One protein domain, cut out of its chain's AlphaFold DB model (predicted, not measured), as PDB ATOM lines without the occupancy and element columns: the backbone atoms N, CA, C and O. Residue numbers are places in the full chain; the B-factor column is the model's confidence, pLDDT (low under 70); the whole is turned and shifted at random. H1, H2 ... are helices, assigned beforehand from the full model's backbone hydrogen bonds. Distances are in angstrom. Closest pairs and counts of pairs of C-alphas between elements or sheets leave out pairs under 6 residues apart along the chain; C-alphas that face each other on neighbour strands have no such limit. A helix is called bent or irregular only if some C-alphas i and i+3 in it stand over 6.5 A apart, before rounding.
ATOM      1  N   GLN A   2       6.482 -74.608  71.610       55.38
ATOM      2  CA  GLN A   2       7.935 -74.735  71.345       55.38
ATOM      3  C   GLN A   2       8.318 -75.771  70.259       55.38
ATOM      4  O   GLN A   2       9.268 -75.544  69.513       55.38
ATOM      5  N   ALA A   3       7.571 -76.874  70.105       60.66
ATOM      6  CA  ALA A   3       7.904 -77.943  69.146       60.66
ATOM      7  C   ALA A   3       7.782 -77.524  67.665       60.66
ATOM      8  O   ALA A   3       8.601 -77.915  66.836       60.66
ATOM      9  N   THR A   4       6.798 -76.680  67.338       65.12
ATOM     10  CA  THR A   4       6.584 -76.150  65.980       65.12
ATOM     11  C   THR A   4       7.710 -75.215  65.543       65.12
ATOM     12  O   THR A   4       8.058 -75.184  64.366       65.12
ATOM     13  N   ASN A   5       8.323 -74.503  66.492       80.69
ATOM     14  CA  ASN A   5       9.469 -73.637  66.232       80.69
ATOM     15  C   ASN A   5      10.734 -74.476  65.954       80.69
ATOM     16  O   ASN A   5      11.424 -74.251  64.964       80.69
ATOM     17  N   LYS A   6      10.986 -75.527  66.751       84.75
ATOM     18  CA  LYS A   6      12.152 -76.414  66.572       84.75
ATOM     19  C   LYS A   6      12.154 -77.144  65.221       84.75
ATOM     20  O   LYS A   6      13.159 -77.106  64.517       84.75
ATOM     21  N   GLU A   7      11.047 -77.773  64.821       89.44
ATOM     22  CA  GLU A   7      10.979 -78.470  63.520       89.44
ATOM     23  C   GLU A   7      11.046 -77.499  62.325       89.44
ATOM     24  O   GLU A   7      11.599 -77.853  61.278       89.44
ATOM     25  N   TYR A   8      10.559 -76.261  62.477       89.69
ATOM     26  CA  TYR A   8      10.745 -75.211  61.471       89.69
ATOM     27  C   TYR A   8      12.232 -74.884  61.273       89.69
ATOM     28  O   TYR A   8      12.716 -74.929  60.140       89.69
ATOM     29  N   TRP A   9      12.982 -74.642  62.353       88.31
ATOM     30  CA  TRP A   9      14.422 -74.358  62.277       88.31
ATOM     31  C   TRP A   9      15.226 -75.511  61.689       88.31
ATOM     32  O   TRP A   9      16.076 -75.287  60.828       88.31
ATOM     33  N   ILE A  10      14.924 -76.749  62.087       91.81
ATOM     34  CA  ILE A  10      15.566 -77.939  61.516       91.81
ATOM     35  C   ILE A  10      15.290 -78.015  60.014       91.81
ATOM     36  O   ILE A  10      16.203 -78.272  59.236       91.81
ATOM     37  N   SER A  11      14.059 -77.735  59.585       91.88
ATOM     38  CA  SER A  11      13.709 -77.714  58.162       91.88
ATOM     39  C   SER A  11      14.472 -76.633  57.388       91.88
ATOM     40  O   SER A  11      14.859 -76.876  56.245       91.88
ATOM     41  N   GLN A  12      14.728 -75.467  57.991       90.75
ATOM     42  CA  GLN A  12      15.558 -74.420  57.383       90.75
ATOM     43  C   GLN A  12      17.033 -74.829  57.298       90.75
ATOM     44  O   GLN A  12      17.615 -74.750  56.220       90.75
ATOM     45  N   LYS A  13      17.618 -75.349  58.387       90.94
ATOM     46  CA  LYS A  13      18.995 -75.874  58.380       90.94
ATOM     47  C   LYS A  13      19.167 -76.958  57.316       90.94
ATOM     48  O   LYS A  13      20.065 -76.860  56.487       90.94
ATOM     49  N   MET A  14      18.252 -77.931  57.275       93.75
ATOM     50  CA  MET A  14      18.252 -78.996  56.270       93.75
ATOM     51  C   MET A  14      18.143 -78.454  54.845       93.75
ATOM     52  O   MET A  14      18.833 -78.953  53.961       93.75
ATOM     53  N   ARG A  15      17.307 -77.437  54.599       92.44
ATOM     54  CA  ARG A  15      17.179 -76.822  53.269       92.44
ATOM     55  C   ARG A  15      18.506 -76.222  52.794       92.44
ATOM     56  O   ARG A  15      18.825 -76.384  51.621       92.44
ATOM     57  N   ASN A  16      19.272 -75.601  53.689       90.25
ATOM     58  CA  ASN A  16      20.539 -74.950  53.345       90.25
ATOM     59  C   ASN A  16      21.650 -75.946  52.994       90.25
ATOM     60  O   ASN A  16      22.451 -75.672  52.110       90.25
ATOM     61  N   ILE A  17      21.674 -77.112  53.643       93.56
ATOM     62  CA  ILE A  17      22.756 -78.095  53.467       93.56
ATOM     63  C   ILE A  17      22.399 -79.261  52.537       93.56
ATOM     64  O   ILE A  17      23.259 -80.068  52.199       93.56
ATOM     65  N   ARG A  18      21.137 -79.393  52.108       94.12
ATOM     66  CA  ARG A  18      20.688 -80.531  51.284       94.12
ATOM     67  C   ARG A  18      21.475 -80.663  49.980       94.12
ATOM     68  O   ARG A  18      21.778 -81.779  49.567       94.12
ATOM     69  N   SER A  19      21.795 -79.537  49.341       93.56
ATOM     70  CA  SER A  19      22.610 -79.535  48.121       93.56
ATOM     71  C   SER A  19      24.038 -80.003  48.397       93.56
ATOM     72  O   SER A  19      24.589 -80.762  47.608       93.56
ATOM     73  N   GLU A  20      24.612 -79.602  49.533       92.88
ATOM     74  CA  GLU A  20      25.955 -80.005  49.955       92.88
ATOM     75  C   GLU A  20      26.012 -81.499  50.298       92.88
ATOM     76  O   GLU A  20      26.942 -82.185  49.888       92.88
ATOM     77  N   ILE A  21      24.975 -82.046  50.947       95.06
ATOM     78  CA  ILE A  21      24.844 -83.494  51.185       95.06
ATOM     79  C   ILE A  21      24.833 -84.262  49.861       95.06
ATOM     80  O   ILE A  21      25.533 -85.266  49.729       95.06
ATOM     81  N   GLN A  22      24.046 -83.810  48.878       95.00
ATOM     82  CA  GLN A  22      23.987 -84.468  47.571       95.00
ATOM     83  C   GLN A  22      25.332 -84.395  46.846       95.00
ATOM     84  O   GLN A  22      25.776 -85.396  46.288       95.00
ATOM     85  N   GLN A  23      25.976 -83.228  46.869       92.12
ATOM     86  CA  GLN A  23      27.279 -83.025  46.254       92.12
ATOM     87  C   GLN A  23      28.342 -83.927  46.893       92.12
ATOM     88  O   GLN A  23      28.952 -84.719  46.180       92.12
ATOM     89  N   MET A  24      28.474 -83.895  48.224       92.69
ATOM     90  CA  MET A  24      29.402 -84.745  48.975       92.69
ATOM     91  C   MET A  24      29.157 -86.230  48.684       92.69
ATOM     92  O   MET A  24      30.096 -86.982  48.456       92.69
ATOM     93  N   SER A  25      27.891 -86.658  48.643       93.62
ATOM     94  CA  SER A  25      27.539 -88.052  48.339       93.62
ATOM     95  C   SER A  25      28.001 -88.464  46.939       93.62
ATOM     96  O   SER A  25      28.534 -89.554  46.770       93.62
ATOM     97  N   ASN A  26      27.839 -87.596  45.938       91.81
ATOM     98  CA  ASN A  26      28.305 -87.865  44.576       91.81
ATOM     99  C   ASN A  26      29.835 -87.920  44.498       91.81
ATOM    100  O   ASN A  26      30.386 -88.812  43.859       91.81
ATOM    101  N   GLU A  27      30.517 -86.984  45.155       89.56
ATOM    102  CA  GLU A  27      31.981 -86.910  45.186       89.56
ATOM    103  C   GLU A  27      32.592 -88.112  45.907       89.56
ATOM    104  O   GLU A  27      33.616 -88.629  45.477       89.56
ATOM    105  N   TYR A  28      31.927 -88.625  46.941       91.06
ATOM    106  CA  TYR A  28      32.336 -89.844  47.633       91.06
ATOM    107  C   TYR A  28      31.968 -91.136  46.890       91.06
ATOM    108  O   TYR A  28      32.212 -92.214  47.415       91.06
ATOM    109  N   GLY A  29      31.360 -91.063  45.700       90.94
ATOM    110  CA  GLY A  29      30.926 -92.257  44.965       90.94
ATOM    111  C   GLY A  29      29.719 -92.970  45.591       90.94
ATOM    112  O   GLY A  29      29.460 -94.134  45.295       90.94
ATOM    113  N   LEU A  30      28.943 -92.271  46.426       92.69
ATOM    114  CA  LEU A  30      27.780 -92.769  47.166       92.69
ATOM    115  C   LEU A  30      26.464 -92.075  46.733       92.69
ATOM    116  O   LEU A  30      25.717 -91.596  47.589       92.69
ATOM    117  N   PRO A  31      26.111 -92.007  45.432       91.06
ATOM    118  CA  PRO A  31      25.003 -91.171  44.945       91.06
ATOM    119  C   PRO A  31      23.632 -91.532  45.543       91.06
ATOM    120  O   PRO A  31      22.769 -90.664  45.678       91.06
ATOM    121  N   ASN A  32      23.445 -92.793  45.947       93.50
ATOM    122  CA  ASN A  32      22.199 -93.292  46.536       93.50
ATOM    123  C   ASN A  32      22.107 -93.068  48.058       93.50
ATOM    124  O   ASN A  32      21.033 -93.229  48.627       93.50
ATOM    125  N   ALA A  33      23.207 -92.688  48.719       93.69
ATOM    126  CA  ALA A  33      23.251 -92.516  50.172       93.69
ATOM    127  C   ALA A  33      22.772 -91.130  50.633       93.69
ATOM    128  O   ALA A  33      22.583 -90.913  51.830       93.69
ATOM    129  N   SER A  34      22.554 -90.178  49.716       94.44
ATOM    130  CA  SER A  34      22.220 -88.794  50.074       94.44
ATOM    131  C   SER A  34      20.921 -88.680  50.883       94.44
ATOM    132  O   SER A  34      20.826 -87.838  51.779       94.44
ATOM    133  N   GLY A  35      19.937 -89.547  50.615       95.56
ATOM    134  CA  GLY A  35      18.684 -89.632  51.372       95.56
ATOM    135  C   GLY A  35      18.896 -90.100  52.813       95.56
ATOM    136  O   GLY A  35      18.420 -89.451  53.747       95.56
ATOM    137  N   ASP A  36      19.671 -91.170  52.998       96.06
ATOM    138  CA  ASP A  36      20.004 -91.702  54.322       96.06
ATOM    139  C   ASP A  36      20.839 -90.703  55.124       96.06
ATOM    140  O   ASP A  36      20.546 -90.431  56.291       96.06
ATOM    141  N   ILE A  37      21.826 -90.073  54.479       96.00
ATOM    142  CA  ILE A  37      22.644 -89.015  55.078       96.00
ATOM    143  C   ILE A  37      21.764 -87.828  55.488       96.00
ATOM    144  O   ILE A  37      21.914 -87.321  56.600       96.00
ATOM    145  N   CYS A  38      20.794 -87.416  54.662       95.88
ATOM    146  CA  CYS A  38      19.837 -86.371  55.035       95.88
ATOM    147  C   CYS A  38      19.066 -86.726  56.313       95.88
ATOM    148  O   CYS A  38      18.939 -85.885  57.207       95.88
ATOM    149  N   GLU A  39      18.559 -87.954  56.429       96.31
ATOM    150  CA  GLU A  39      17.826 -88.387  57.621       96.31
ATOM    151  C   GLU A  39      18.728 -88.487  58.856       96.31
ATOM    152  O   GLU A  39      18.325 -88.092  59.954       96.31
ATOM    153  N   ILE A  40      19.970 -88.946  58.693       96.25
ATOM    154  CA  ILE A  40      20.973 -88.984  59.760       96.25
ATOM    155  C   ILE A  40      21.274 -87.571  60.270       96.25
ATOM    156  O   ILE A  40      21.185 -87.322  61.473       96.25
ATOM    157  N   VAL A  41      21.562 -86.629  59.372       95.19
ATOM    158  CA  VAL A  41      21.857 -85.234  59.726       95.19
ATOM    159  C   VAL A  41      20.654 -84.567  60.395       95.19
ATOM    160  O   VAL A  41      20.790 -83.924  61.437       95.19
ATOM    161  N   LYS A  42      19.445 -84.796  59.878       94.75
ATOM    162  CA  LYS A  42      18.207 -84.302  60.494       94.75
ATOM    163  C   LYS A  42      18.037 -84.819  61.924       94.75
ATOM    164  O   LYS A  42      17.618 -84.067  62.804       94.75
ATOM    165  N   ARG A  43      18.372 -86.089  62.184       94.94
ATOM    166  CA  ARG A  43      18.376 -86.661  63.544       94.94
ATOM    167  C   ARG A  43      19.424 -86.000  64.438       94.94
ATOM    168  O   ARG A  43      19.133 -85.802  65.614       94.94
ATOM    169  N   GLN A  44      20.588 -85.627  63.909       93.94
ATOM    170  CA  GLN A  44      21.608 -84.911  64.684       93.94
ATOM    171  C   GLN A  44      21.131 -83.522  65.107       93.94
ATOM    172  O   GLN A  44      21.149 -83.234  66.299       93.94
ATOM    173  N   PHE A  45      20.540 -82.730  64.205       92.81
ATOM    174  CA  PHE A  45      19.952 -81.434  64.584       92.81
ATOM    175  C   PHE A  45      18.794 -81.538  65.585       92.81
ATOM    176  O   PHE A  45      18.519 -80.606  66.341       92.81
ATOM    177  N   ARG A  46      18.072 -82.666  65.607       93.31
ATOM    178  CA  ARG A  46      17.054 -82.909  66.640       93.31
ATOM    179  C   ARG A  46      17.674 -83.119  68.017       93.31
ATOM    180  O   ARG A  46      17.065 -82.682  68.998       93.31
ATOM    181  N   ARG A  47      18.825 -83.793  68.084       91.81
ATOM    182  CA  ARG A  47      19.561 -84.051  69.329       91.81
ATOM    183  C   ARG A  47      20.250 -82.791  69.831       91.81
ATOM    184  O   ARG A  47      20.056 -82.438  70.987       91.81
ATOM    185  N   ASP A  48      20.958 -82.105  68.944       89.75
ATOM    186  CA  ASP A  48      21.664 -80.865  69.227       89.75
ATOM    187  C   ASP A  48      21.262 -79.792  68.208       89.75
ATOM    188  O   ASP A  48      21.629 -79.829  67.032       89.75
ATOM    189  N   GLY A  49      20.443 -78.847  68.673       80.88
ATOM    190  CA  GLY A  49      19.922 -77.768  67.845       80.88
ATOM    191  C   GLY A  49      20.972 -76.720  67.486       80.88
ATOM    192  O   GLY A  49      20.806 -76.068  66.455       80.88
ATOM    193  N   ASP A  50      22.042 -76.598  68.272       83.75
ATOM    194  CA  ASP A  50      23.095 -75.588  68.119       83.75
ATOM    195  C   ASP A  50      24.362 -76.158  67.477       83.75
ATOM    196  O   ASP A  50      25.326 -75.423  67.267       83.75
ATOM    197  N   LEU A  51      24.323 -77.436  67.082       86.69
ATOM    198  CA  LEU A  51      25.396 -78.117  66.372       86.69
ATOM    199  C   LEU A  51      25.915 -77.255  65.214       86.69
ATOM    200  O   LEU A  51      25.192 -76.973  64.245       86.69
ATOM    201  N   ALA A  52      27.173 -76.836  65.341       83.75
ATOM    202  CA  ALA A  52      27.880 -76.104  64.309       83.75
ATOM    203  C   ALA A  52      28.163 -77.045  63.135       83.75
ATOM    204  O   ALA A  52      28.671 -78.152  63.307       83.75
ATOM    205  N   VAL A  53      27.818 -76.598  61.931       82.50
ATOM    206  CA  VAL A  53      28.091 -77.344  60.702       82.50
ATOM    207  C   VAL A  53      29.325 -76.731  60.065       82.50
ATOM    208  O   VAL A  53      29.221 -75.808  59.264       82.50
ATOM    209  N   GLU A  54      30.498 -77.215  60.458       80.69
ATOM    210  CA  GLU A  54      31.743 -76.868  59.763       80.69
ATOM    211  C   GLU A  54      31.789 -77.538  58.385       80.69
ATOM    212  O   GLU A  54      32.183 -76.922  57.395       80.69
ATOM    213  N   ASN A  55      31.349 -78.799  58.322       86.69
ATOM    214  CA  ASN A  55      31.118 -79.547  57.094       86.69
ATOM    215  C   ASN A  55      30.149 -80.723  57.348       86.69
ATOM    216  O   ASN A  55      29.873 -81.088  58.492       86.69
ATOM    217  N   ILE A  56      29.622 -81.331  56.281       92.25
ATOM    218  CA  ILE A  56      28.638 -82.422  56.388       92.25
ATOM    219  C   ILE A  56      29.223 -83.693  57.001       92.25
ATOM    220  O   ILE A  56      28.525 -84.392  57.727       92.25
ATOM    221  N   PHE A  57      30.484 -84.015  56.733       92.25
ATOM    222  CA  PHE A  57      31.105 -85.226  57.253       92.25
ATOM    223  C   PHE A  57      31.281 -85.156  58.780       92.25
ATOM    224  O   PHE A  57      30.996 -86.137  59.468       92.25
ATOM    225  N   SER A  58      31.656 -83.998  59.336       89.69
ATOM    226  CA  SER A  58      31.891 -83.823  60.780       89.69
ATOM    227  C   SER A  58      30.633 -83.971  61.643       89.69
ATOM    228  O   SER A  58      30.727 -84.392  62.798       89.69
ATOM    229  N   ILE A  59      29.450 -83.717  61.082       92.06
ATOM    230  CA  ILE A  59      28.168 -83.902  61.780       92.06
ATOM    231  C   ILE A  59      27.647 -85.344  61.721       92.06
ATOM    232  O   ILE A  59      26.718 -85.688  62.453       92.06
ATOM    233  N   LEU A  60      28.210 -86.208  60.869       94.31
ATOM    234  CA  LEU A  60      27.782 -87.606  60.800       94.31
ATOM    235  C   LEU A  60      28.171 -88.352  62.085       94.31
ATOM    236  O   LEU A  60      29.237 -88.087  62.640       94.31
ATOM    237  N   PRO A  61      27.356 -89.314  62.554       94.69
ATOM    238  CA  PRO A  61      27.756 -90.262  63.588       94.69
ATOM    239  C   PRO A  61      29.120 -90.912  63.304       94.69
ATOM    240  O   PRO A  61      29.483 -91.127  62.147       94.69
TER     241      PRO A  61
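AT A GLANCE: This is residues 2 to 61 of the 232 residues of the protein "PREDICTED: cyclic" of Prunus dulcis (UniProt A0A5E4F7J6). What is the shape? A long helix with a bend in it, H1, makes the length of the domain, and a second helix, H2, folds back slantwise across both of its arms. The last stretch, residues 48 to 61, turns back once more beside H2 and holds the very short helix H3. What is it made of? The printed part has 60 residues with three named helices, in the order H1, H2, H3, and no named strand; the class is all helix. How large is it? It is compact, with a radius of gyration of the C-alphas of 11.5 A, and spans 39 by 17 by 16 A.

IN THESE COORDINATES: Where is the longest helix? H1 runs from residue 2 to 27, beginning at C-alpha 2 at (7.935, -74.735, 71.345). By its hydrogen bonds it was assigned as one helix, but it is bent: C-alphas 16 and 19 are 7.3 A apart. Which arms does it have? H1a is residues 2 to 16, 22.0 A long, and H1b is residues 19 to 27, 12.3 A long; residues 17 and 18 belong to neither. Where are the other helices? H2 is residues 34 to 47, 20.0 A long, beginning at C-alpha 34 at (22.220, -88.794, 50.074). H3 is residues 56 to 59, 5.6 A long, ending at C-alpha 59 at (28.168, -83.902, 61.780).

HOW THE PARTS SIT: How do the arms stand? The lines of H1a and H1b stand at a steep tilt of 47 degrees. How does H2 meet them? H1a touches H2 with residues 10 to 14 alone, closest at the C-alphas of Ile 10 and Phe 45, 6.4 A apart; they run opposite ways at a steep tilt of 37 degrees, only just past shallow. H2 touches H1b with residues 34 to 38 alone, closest at the C-alphas of Gln 22 and Ser 34, 5.3 A apart; they run opposite ways at a steep tilt of 49 degrees. Where is H3? H1b and H3 only just touch, with 3 pairs of C-alphas within 8 A, the closest being those of Ile 21 and Ile 56, 6.5 A apart. H3 is close to H2 but not clearly touching, the closest C-alphas, of Val 41 and Ile 59, being 6.8 A apart, and H1a and H3 are apart. What do the backbones show? In H1a, H1b and H2 every O i to N i+4 pair is within hydrogen-bond range; H3 is too short for such a pair, and its one O i to N i+3 pair is not within range.

THE WHOLE: How far does it reach? The two C-alphas farthest apart, those of Gln 2 and Gly 29, are 39.1 A apart. Are there cuts or long links? The printed part has no cut, and the links from H1 to H2 and from H2 to H3 are short, with 6 and 8 residues. Where is the model's confidence low? The mean pLDDT of the printed part is 89.8, and residues 2 to 4 are under 70.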